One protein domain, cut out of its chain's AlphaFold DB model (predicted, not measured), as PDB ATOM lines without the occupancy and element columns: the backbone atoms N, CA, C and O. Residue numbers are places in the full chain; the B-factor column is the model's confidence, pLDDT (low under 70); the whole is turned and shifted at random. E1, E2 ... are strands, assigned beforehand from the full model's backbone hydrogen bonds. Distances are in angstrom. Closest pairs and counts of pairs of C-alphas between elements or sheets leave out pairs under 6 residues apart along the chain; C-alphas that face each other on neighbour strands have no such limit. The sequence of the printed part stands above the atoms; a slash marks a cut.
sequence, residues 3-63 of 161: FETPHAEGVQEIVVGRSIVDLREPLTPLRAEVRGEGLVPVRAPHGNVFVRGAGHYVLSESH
ATOM      1  N   PHE A   3      72.909  35.518 -67.534       93.19
ATOM      2  CA  PHE A   3      74.026  34.721 -67.042       93.19
ATOM      3  C   PHE A   3      75.058  34.562 -68.154       93.19
ATOM      4  O   PHE A   3      74.686  34.274 -69.289       93.19
ATOM      5  N   GLU A   4      76.335  34.756 -67.850       95.12
ATOM      6  CA  GLU A   4      77.437  34.550 -68.798       95.12
ATOM      7  C   GLU A   4      78.692  34.083 -68.051       95.12
ATOM      8  O   GLU A   4      78.850  34.353 -66.861       95.12
ATOM      9  N   THR A   5      79.607  33.409 -68.740       94.00
ATOM     10  CA  THR A   5      80.936  33.087 -68.207       94.00
ATOM     11  C   THR A   5      81.999  33.410 -69.252       94.00
ATOM     12  O   THR A   5      81.773  33.147 -70.431       94.00
ATOM     13  N   PRO A   6      83.151  33.988 -68.877       93.44
ATOM     14  CA  PRO A   6      84.248  34.207 -69.811       93.44
ATOM     15  C   PRO A   6      85.130  32.960 -69.994       93.44
ATOM     16  O   PRO A   6      86.016  32.976 -70.846       93.44
ATOM     17  N   HIS A   7      84.923  31.901 -69.203       93.00
ATOM     18  CA  HIS A   7      85.841  30.768 -69.125       93.00
ATOM     19  C   HIS A   7      85.137  29.418 -69.313       93.00
ATOM     20  O   HIS A   7      83.978  29.252 -68.940       93.00
ATOM     21  N   ALA A   8      85.848  28.436 -69.879       91.06
ATOM     22  CA  ALA A   8      85.306  27.100 -70.150       91.06
ATOM     23  C   ALA A   8      84.946  26.344 -68.863       91.06
ATOM     24  O   ALA A   8      83.948  25.635 -68.819       91.06
ATOM     25  N   GLU A   9      85.706  26.553 -67.790       89.31
ATOM     26  CA  GLU A   9      85.438  25.995 -66.463       89.31
ATOM     27  C   GLU A   9      84.170  26.551 -65.797       89.31
ATOM     28  O   GLU A   9      83.703  25.988 -64.812       89.31
ATOM     29  N   GLY A  10      83.613  27.651 -66.315       86.56
ATOM     30  CA  GLY A  10      82.363  28.232 -65.831       86.56
ATOM     31  C   GLY A  10      81.109  27.644 -66.480       86.56
ATOM     32  O   GLY A  10      80.007  28.030 -66.086       86.56
ATOM     33  N   VAL A  11      81.255  26.736 -67.453       92.88
ATOM     34  CA  VAL A  11      80.145  26.010 -68.093       92.88
ATOM     35  C   VAL A  11      79.470  25.113 -67.064       92.88
ATOM     36  O   VAL A  11      80.106  24.231 -66.485       92.88
ATOM     37  N   GLN A  12      78.190  25.365 -66.798       94.50
ATOM     38  CA  GLN A  12      77.444  24.677 -65.748       94.50
ATOM     39  C   GLN A  12      75.936  24.908 -65.862       94.50
ATOM     40  O   GLN A  12      75.470  25.873 -66.471       94.50
ATOM     41  N   GLU A  13      75.174  24.071 -65.165       94.75
ATOM     42  CA  GLU A  13      73.761  24.317 -64.908       94.75
ATOM     43  C   GLU A  13      73.595  25.232 -63.688       94.75
ATOM     44  O   GLU A  13      74.056  24.937 -62.583       94.75
ATOM     45  N   ILE A  14      72.918  26.358 -63.890       93.19
ATOM     46  CA  ILE A  14      72.590  27.331 -62.850       93.19
ATOM     47  C   ILE A  14      71.125  27.139 -62.471       93.19
ATOM     48  O   ILE A  14      70.236  27.177 -63.324       93.19
ATOM     49  N   VAL A  15      70.853  26.980 -61.179       93.12
ATOM     50  CA  VAL A  15      69.482  26.868 -60.667       93.12
ATOM     51  C   VAL A  15      69.006  28.240 -60.206       93.12
ATOM     52  O   VAL A  15      69.654  28.873 -59.373       93.12
ATOM     53  N   VAL A  16      67.870  28.696 -60.732       90.62
ATOM     54  CA  VAL A  16      67.258  30.001 -60.443       90.62
ATOM     55  C   VAL A  16      65.825  29.778 -59.970       90.62
ATOM     56  O   VAL A  16      64.916  29.550 -60.771       90.62
ATOM     57  N   GLY A  17      65.607  29.814 -58.656       88.12
ATOM     58  CA  GLY A  17      64.330  29.428 -58.059       88.12
ATOM     59  C   GLY A  17      63.975  27.979 -58.404       88.12
ATOM     60  O   GLY A  17      64.591  27.051 -57.886       88.12
ATOM     61  N   ARG A  18      62.979  27.791 -59.279       84.44
ATOM     62  CA  ARG A  18      62.545  26.476 -59.800       84.44
ATOM     63  C   ARG A  18      62.991  26.205 -61.241       84.44
ATOM     64  O   ARG A  18      62.712  25.133 -61.766       84.44
ATOM     65  N   SER A  19      63.641  27.171 -61.881       87.75
ATOM     66  CA  SER A  19      64.085  27.080 -63.271       87.75
ATOM     67  C   SER A  19      65.557  26.687 -63.346       87.75
ATOM     68  O   SER A  19      66.346  27.043 -62.470       87.75
ATOM     69  N   ILE A  20      65.932  25.998 -64.422       91.38
ATOM     70  CA  ILE A  20      67.322  25.648 -64.730       91.38
ATOM     71  C   ILE A  20      67.772  26.472 -65.936       91.38
ATOM     72  O   ILE A  20      67.039  26.597 -66.920       91.38
ATOM     73  N   VAL A  21      68.966  27.049 -65.839       92.38
ATOM     74  CA  VAL A  21      69.642  27.782 -66.911       92.38
ATOM     75  C   VAL A  21      70.929  27.040 -67.234       92.38
ATOM     76  O   VAL A  21      71.845  26.997 -66.418       92.38
ATOM     77  N   ASP A  22      70.986  26.450 -68.420       94.31
ATOM     78  CA  ASP A  22      72.102  25.612 -68.855       94.31
ATOM     79  C   ASP A  22      73.128  26.445 -69.640       94.31
ATOM     80  O   ASP A  22      72.932  26.748 -70.820       94.31
ATOM     81  N   LEU A  23      74.203  26.869 -68.966       93.00
ATOM     82  CA  LEU A  23      75.266  27.695 -69.538       93.00
ATOM     83  C   LEU A  23      76.297  26.807 -70.239       93.00
ATOM     84  O   LEU A  23      77.331  26.485 -69.664       93.00
ATOM     85  N   ARG A  24      76.001  26.424 -71.483       92.81
ATOM     86  CA  ARG A  24      76.794  25.458 -72.269       92.81
ATOM     87  C   ARG A  24      78.087  26.003 -72.859       92.81
ATOM     88  O   ARG A  24      79.008  25.235 -73.118       92.81
ATOM     89  N   GLU A  25      78.138  27.305 -73.123       92.19
ATOM     90  CA  GLU A  25      79.211  27.921 -73.902       92.19
ATOM     91  C   GLU A  25      79.704  29.217 -73.242       92.19
ATOM     92  O   GLU A  25      78.885  30.052 -72.838       92.19
ATOM     93  N   PRO A  26      81.031  29.426 -73.153       92.44
ATOM     94  CA  PRO A  26      81.595  30.700 -72.726       92.44
ATOM     95  C   PRO A  26      81.220  31.839 -73.675       92.44
ATOM     96  O   PRO A  26      81.024  31.634 -74.868       92.44
ATOM     97  N   LEU A  27      81.178  33.060 -73.139       91.12
ATOM     98  CA  LEU A  27      80.901  34.314 -73.853       91.12
ATOM     99  C   LEU A  27      79.514  34.396 -74.513       91.12
ATOM    100  O   LEU A  27      79.221  35.379 -75.193       91.12
ATOM    101  N   THR A  28      78.640  33.423 -74.254       92.38
ATOM    102  CA  THR A  28      77.265  33.404 -74.749       92.38
ATOM    103  C   THR A  28      76.305  33.768 -73.613       92.38
ATOM    104  O   THR A  28      76.057  32.946 -72.727       92.38
ATOM    105  N   PRO A  29      75.756  34.998 -73.586       90.88
ATOM    106  CA  PRO A  29      74.850  35.413 -72.528       90.88
ATOM    107  C   PRO A  29      73.494  34.716 -72.659       90.88
ATOM    108  O   PRO A  29      72.819  34.815 -73.685       90.88
ATOM    109  N   LEU A  30      73.046  34.078 -71.581       91.75
ATOM    110  CA  LEU A  30      71.736  33.445 -71.495       91.75
ATOM    111  C   LEU A  30      70.790  34.278 -70.651       91.75
ATOM    112  O   LEU A  30      71.055  34.585 -69.488       91.75
ATOM    113  N   ARG A  31      69.645  34.624 -71.235       89.62
ATOM    114  CA  ARG A  31      68.589  35.349 -70.537       89.62
ATOM    115  C   ARG A  31      67.617  34.360 -69.912       89.62
ATOM    116  O   ARG A  31      66.990  33.580 -70.618       89.62
ATOM    117  N   ALA A  32      67.435  34.467 -68.603       86.19
ATOM    118  CA  ALA A  32      66.387  33.763 -67.883       86.19
ATOM    119  C   ALA A  32      65.366  34.752 -67.329       86.19
ATOM    120  O   ALA A  32      65.703  35.815 -66.780       86.19
ATOM    121  N   GLU A  33      64.098  34.393 -67.466       83.38
ATOM    122  CA  GLU A  33      63.018  35.083 -66.785       83.38
ATOM    123  C   GLU A  33      62.950  34.572 -65.349       83.38
ATOM    124  O   GLU A  33      62.778  33.380 -65.100       83.38
ATOM    125  N   VAL A  34      63.136  35.482 -64.398       78.38
ATOM    126  CA  VAL A  34      63.037  35.159 -62.979       78.38
ATOM    127  C   VAL A  34      61.590  35.393 -62.586       78.38
ATOM    128  O   VAL A  34      61.156  36.537 -62.491       78.38
ATOM    129  N   ARG A  35      60.837  34.303 -62.429       70.94
ATOM    130  CA  ARG A  35      59.451  34.332 -61.960       70.94
ATOM    131  C   ARG A  35      59.419  33.879 -60.509       70.94
ATOM    132  O   ARG A  35      59.786  32.746 -60.209       70.94
ATOM    133  N   GLY A  36      59.009  34.776 -59.629       64.44
ATOM    134  CA  GLY A  36      58.893  34.534 -58.197       64.44
ATOM    135  C   GLY A  36      58.697  35.852 -57.464       64.44
ATOM    136  O   GLY A  36      59.269  36.866 -57.860       64.44
ATOM    137  N   GLU A  37      57.868  35.835 -56.428       66.00
ATOM    138  CA  GLU A  37      57.723  36.963 -55.514       66.00
ATOM    139  C   GLU A  37      58.773  36.860 -54.397       66.00
ATOM    140  O   GLU A  37      59.137  35.763 -53.971       66.00
ATOM    141  N   GLY A  38      59.302  37.999 -53.946       73.69
ATOM    142  CA  GLY A  38      60.293  38.041 -52.867       73.69
ATOM    143  C   GLY A  38      61.698  37.559 -53.262       73.69
ATOM    144  O   GLY A  38      62.243  37.944 -54.299       73.69
ATOM    145  N   LEU A  39      62.332  36.780 -52.377       78.50
ATOM    146  CA  LEU A  39      63.709  36.303 -52.539       78.50
ATOM    147  C   LEU A  39      63.760  35.083 -53.466       78.50
ATOM    148  O   LEU A  39      63.212  34.030 -53.148       78.50
ATOM    149  N   VAL A  40      64.488  35.197 -54.578       86.19
ATOM    150  CA  VAL A  40      64.713  34.072 -55.494       86.19
ATOM    151  C   VAL A  40      66.139  33.541 -55.331       86.19
ATOM    152  O   VAL A  40      67.090  34.269 -55.631       86.19
ATOM    153  N   PRO A  41      66.328  32.286 -54.879       87.88
ATOM    154  CA  PRO A  41      67.658  31.719 -54.718       87.88
ATOM    155  C   PRO A  41      68.292  31.435 -56.081       87.88
ATOM    156  O   PRO A  41      67.647  30.896 -56.982       87.88
ATOM    157  N   VAL A  42      69.579  31.749 -56.205       90.25
ATOM    158  CA  VAL A  42      70.404  31.413 -57.370       90.25
ATOM    159  C   VAL A  42      71.573  30.557 -56.899       90.25
ATOM    160  O   VAL A  42      72.282  30.943 -55.971       90.25
ATOM    161  N   ARG A  43      71.778  29.391 -57.519       92.00
ATOM    162  CA  ARG A  43      72.895  28.484 -57.218       92.00
ATOM    163  C   ARG A  43      73.708  28.214 -58.479       92.00
ATOM    164  O   ARG A  43      73.156  27.742 -59.468       92.00
ATOM    165  N   ALA A  44      75.008  28.484 -58.401       92.31
ATOM    166  CA  ALA A  44      75.997  28.196 -59.436       92.31
ATOM    167  C   ALA A  44      77.092  27.287 -58.830       92.31
ATOM    168  O   ALA A  44      77.846  27.762 -57.976       92.31
ATOM    169  N   PRO A  45      77.146  25.989 -59.182       89.56
ATOM    170  CA  PRO A  45      78.010  25.016 -58.510       89.56
ATOM    171  C   PRO A  45      79.529  25.226 -58.672       89.56
ATOM    172  O   PRO A  45      80.276  24.839 -57.777       89.56
ATOM    173  N   HIS A  46      80.000  25.841 -59.761       84.25
ATOM    174  CA  HIS A  46      81.431  25.890 -60.121       84.25
ATOM    175  C   HIS A  46      82.055  27.300 -60.054       84.25
ATOM    176  O   HIS A  46      83.224  27.477 -60.391       84.25
ATOM    177  N   GLY A  47      81.313  28.317 -59.589       82.19
ATOM    178  CA  GLY A  47      81.777  29.714 -59.608       82.19
ATOM    179  C   GLY A  47      81.942  30.258 -61.037       82.19
ATOM    180  O   GLY A  47      81.394  29.690 -61.977       82.19
ATOM    181  N   ASN A  48      82.664  31.373 -61.215       88.81
ATOM    182  CA  ASN A  48      82.993  31.963 -62.530       88.81
ATOM    183  C   ASN A  48      81.796  32.279 -63.447       88.81
ATOM    184  O   ASN A  48      81.898  32.200 -64.672       88.81
ATOM    185  N   VAL A  49      80.670  32.685 -62.863       91.06
ATOM    186  CA  VAL A  49      79.481  33.138 -63.593       91.06
ATOM    187  C   VAL A  49      79.232  34.605 -63.278       91.06
ATOM    188  O   VAL A  49      79.127  34.997 -62.116       91.06
ATOM    189  N   PHE A  50      79.078  35.415 -64.316       92.00
ATOM    190  CA  PHE A  50      78.530  36.754 -64.197       92.00
ATOM    191  C   PHE A  50      77.007  36.688 -64.202       92.00
ATOM    192  O   PHE A  50      76.391  36.137 -65.114       92.00
ATOM    193  N   VAL A  51      76.402  37.309 -63.192       90.25
ATOM    194  CA  VAL A  51      74.951  37.454 -63.065       90.25
ATOM    195  C   VAL A  51      74.598  38.928 -63.232       90.25
ATOM    196  O   VAL A  51      75.135  39.781 -62.527       90.25
ATOM    197  N   ARG A  52      73.706  39.244 -64.174       89.06
ATOM    198  CA  ARG A  52      73.269  40.617 -64.475       89.06
ATOM    199  C   ARG A  52      71.749  40.729 -64.507       89.06
ATOM    200  O   ARG A  52      71.051  39.868 -65.035       89.06
ATOM    201  N   GLY A  53      71.205  41.831 -64.011       84.88
ATOM    202  CA  GLY A  53      69.759  42.043 -63.972       84.88
ATOM    203  C   GLY A  53      69.356  43.204 -63.074       84.88
ATOM    204  O   GLY A  53      70.171  43.716 -62.309       84.88
ATOM    205  N   ALA A  54      68.089  43.596 -63.170       75.12
ATOM    206  CA  ALA A  54      67.491  44.570 -62.269       75.12
ATOM    207  C   ALA A  54      67.162  43.912 -60.920       75.12
ATOM    208  O   ALA A  54      66.608  42.813 -60.899       75.12
ATOM    209  N   GLY A  55      67.497  44.585 -59.818       75.56
ATOM    210  CA  GLY A  55      67.213  44.130 -58.455       75.56
ATOM    211  C   GLY A  55      68.423  44.213 -57.524       75.56
ATOM    212  O   GLY A  55      69.507  44.640 -57.923       75.56
ATOM    213  N   HIS A  56      68.218  43.808 -56.271       78.62
ATOM    214  CA  HIS A  56      69.272  43.705 -55.264       78.62
ATOM    215  C   HIS A  56      69.820  42.275 -55.206       78.62
ATOM    216  O   HIS A  56      69.067  41.313 -55.340       78.62
ATOM    217  N   TYR A  57      71.127  42.146 -54.978       83.31
ATOM    218  CA  TYR A  57      71.830  40.865 -54.908       83.31
ATOM    219  C   TYR A  57      72.465  40.690 -53.543       83.31
ATOM    220  O   TYR A  57      73.090  41.612 -53.026       83.31
ATOM    221  N   VAL A  58      72.353  39.489 -52.995       84.38
ATOM    222  CA  VAL A  58      72.928  39.136 -51.698       84.38
ATOM    223  C   VAL A  58      73.580  37.771 -51.796       84.38
ATOM    224  O   VAL A  58      72.974  36.819 -52.273       84.38
ATOM    225  N   LEU A  59      74.845  37.702 -51.379       84.12
ATOM    226  CA  LEU A  59      75.666  36.488 -51.459       84.12
ATOM    227  C   LEU A  59      75.600  35.638 -50.182       84.12
ATOM    228  O   LEU A  59      76.078  34.510 -50.168       84.12
ATOM    229  N   SER A  60      75.035  36.190 -49.107       77.62
ATOM    230  CA  SER A  60      74.867  35.535 -47.811       77.62
ATOM    231  C   SER A  60      73.528  35.939 -47.206       77.62
ATOM    232  O   SER A  60      73.094  37.081 -47.380       77.62
ATOM    233  N   GLU A  61      72.916  35.033 -46.446       73.56
ATOM    234  CA  GLU A  61      71.700  35.300 -45.665       73.56
ATOM    235  C   GLU A  61      71.899  36.451 -44.672       73.56
ATOM    236  O   GLU A  61      71.035  37.309 -44.520       73.56
ATOM    237  N   SER A  62      73.089  36.553 -44.073       72.00
ATOM    238  CA  SER A  62      73.449  37.658 -43.171       72.00
ATOM    239  C   SER A  62      73.488  39.028 -43.856       72.00
ATOM    240  O   SER A  62      73.464  40.055 -43.180       72.00
ATOM    241  N   HIS A  63      73.584  39.049 -45.188       68.88
ATOM    242  CA  HIS A  63      73.629  40.262 -45.997       68.88
ATOM    243  C   HIS A  63      72.297  40.579 -46.645       68.88
ATOM    244  O   HIS A  63      72.253  41.553 -47.394       68.88
TER     245      HIS A  63
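Overview. This is residues 3 to 63 of the 161 residues of an uncharacterized protein of Parcubacteria group bacterium GW2011_GWA2_56_7 (UniProt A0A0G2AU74). What strikes the eye first? Little regular structure: the hairpin E1 and E2 forms one wall, and mostly loops wind from it to short E3 across from it. What is printed? There are 61 residues with three named strands, E1, E2, E3 in chain order, no named helix, and an antiparallel sheet E1 - E2. The class is all strand, with 13 residues in named elements; the whole is compact, with radius of gyration of the C-alphas 11.6 A and spans 31 by 23 by 18 A.

Along the chain. Where is the hairpin? E1, residues 12 to 16, begins at C-alpha 12 (77.444, 24.677, -65.748) and measures 12.7 A; E2, residues 19 to 23, measures 12.8 A. Where is E3? Residues 50 to 52 measure 6.5 A, ending at C-alpha 52 (73.269, 40.617, -64.475).

Arrangement. How do E1 and E2 pair? They are antiparallel at 153 degrees; N 14 and O 21, 2.8 A apart, are within hydrogen-bond range. And E3? It pairs with no named strand and is apart from E1 and E2.

Size, cuts and confidence. Which link is long? E2 to E3, 26 residues; the printed part has no cut. Where is pLDDT under 70? At residues 36 to 37 and 63.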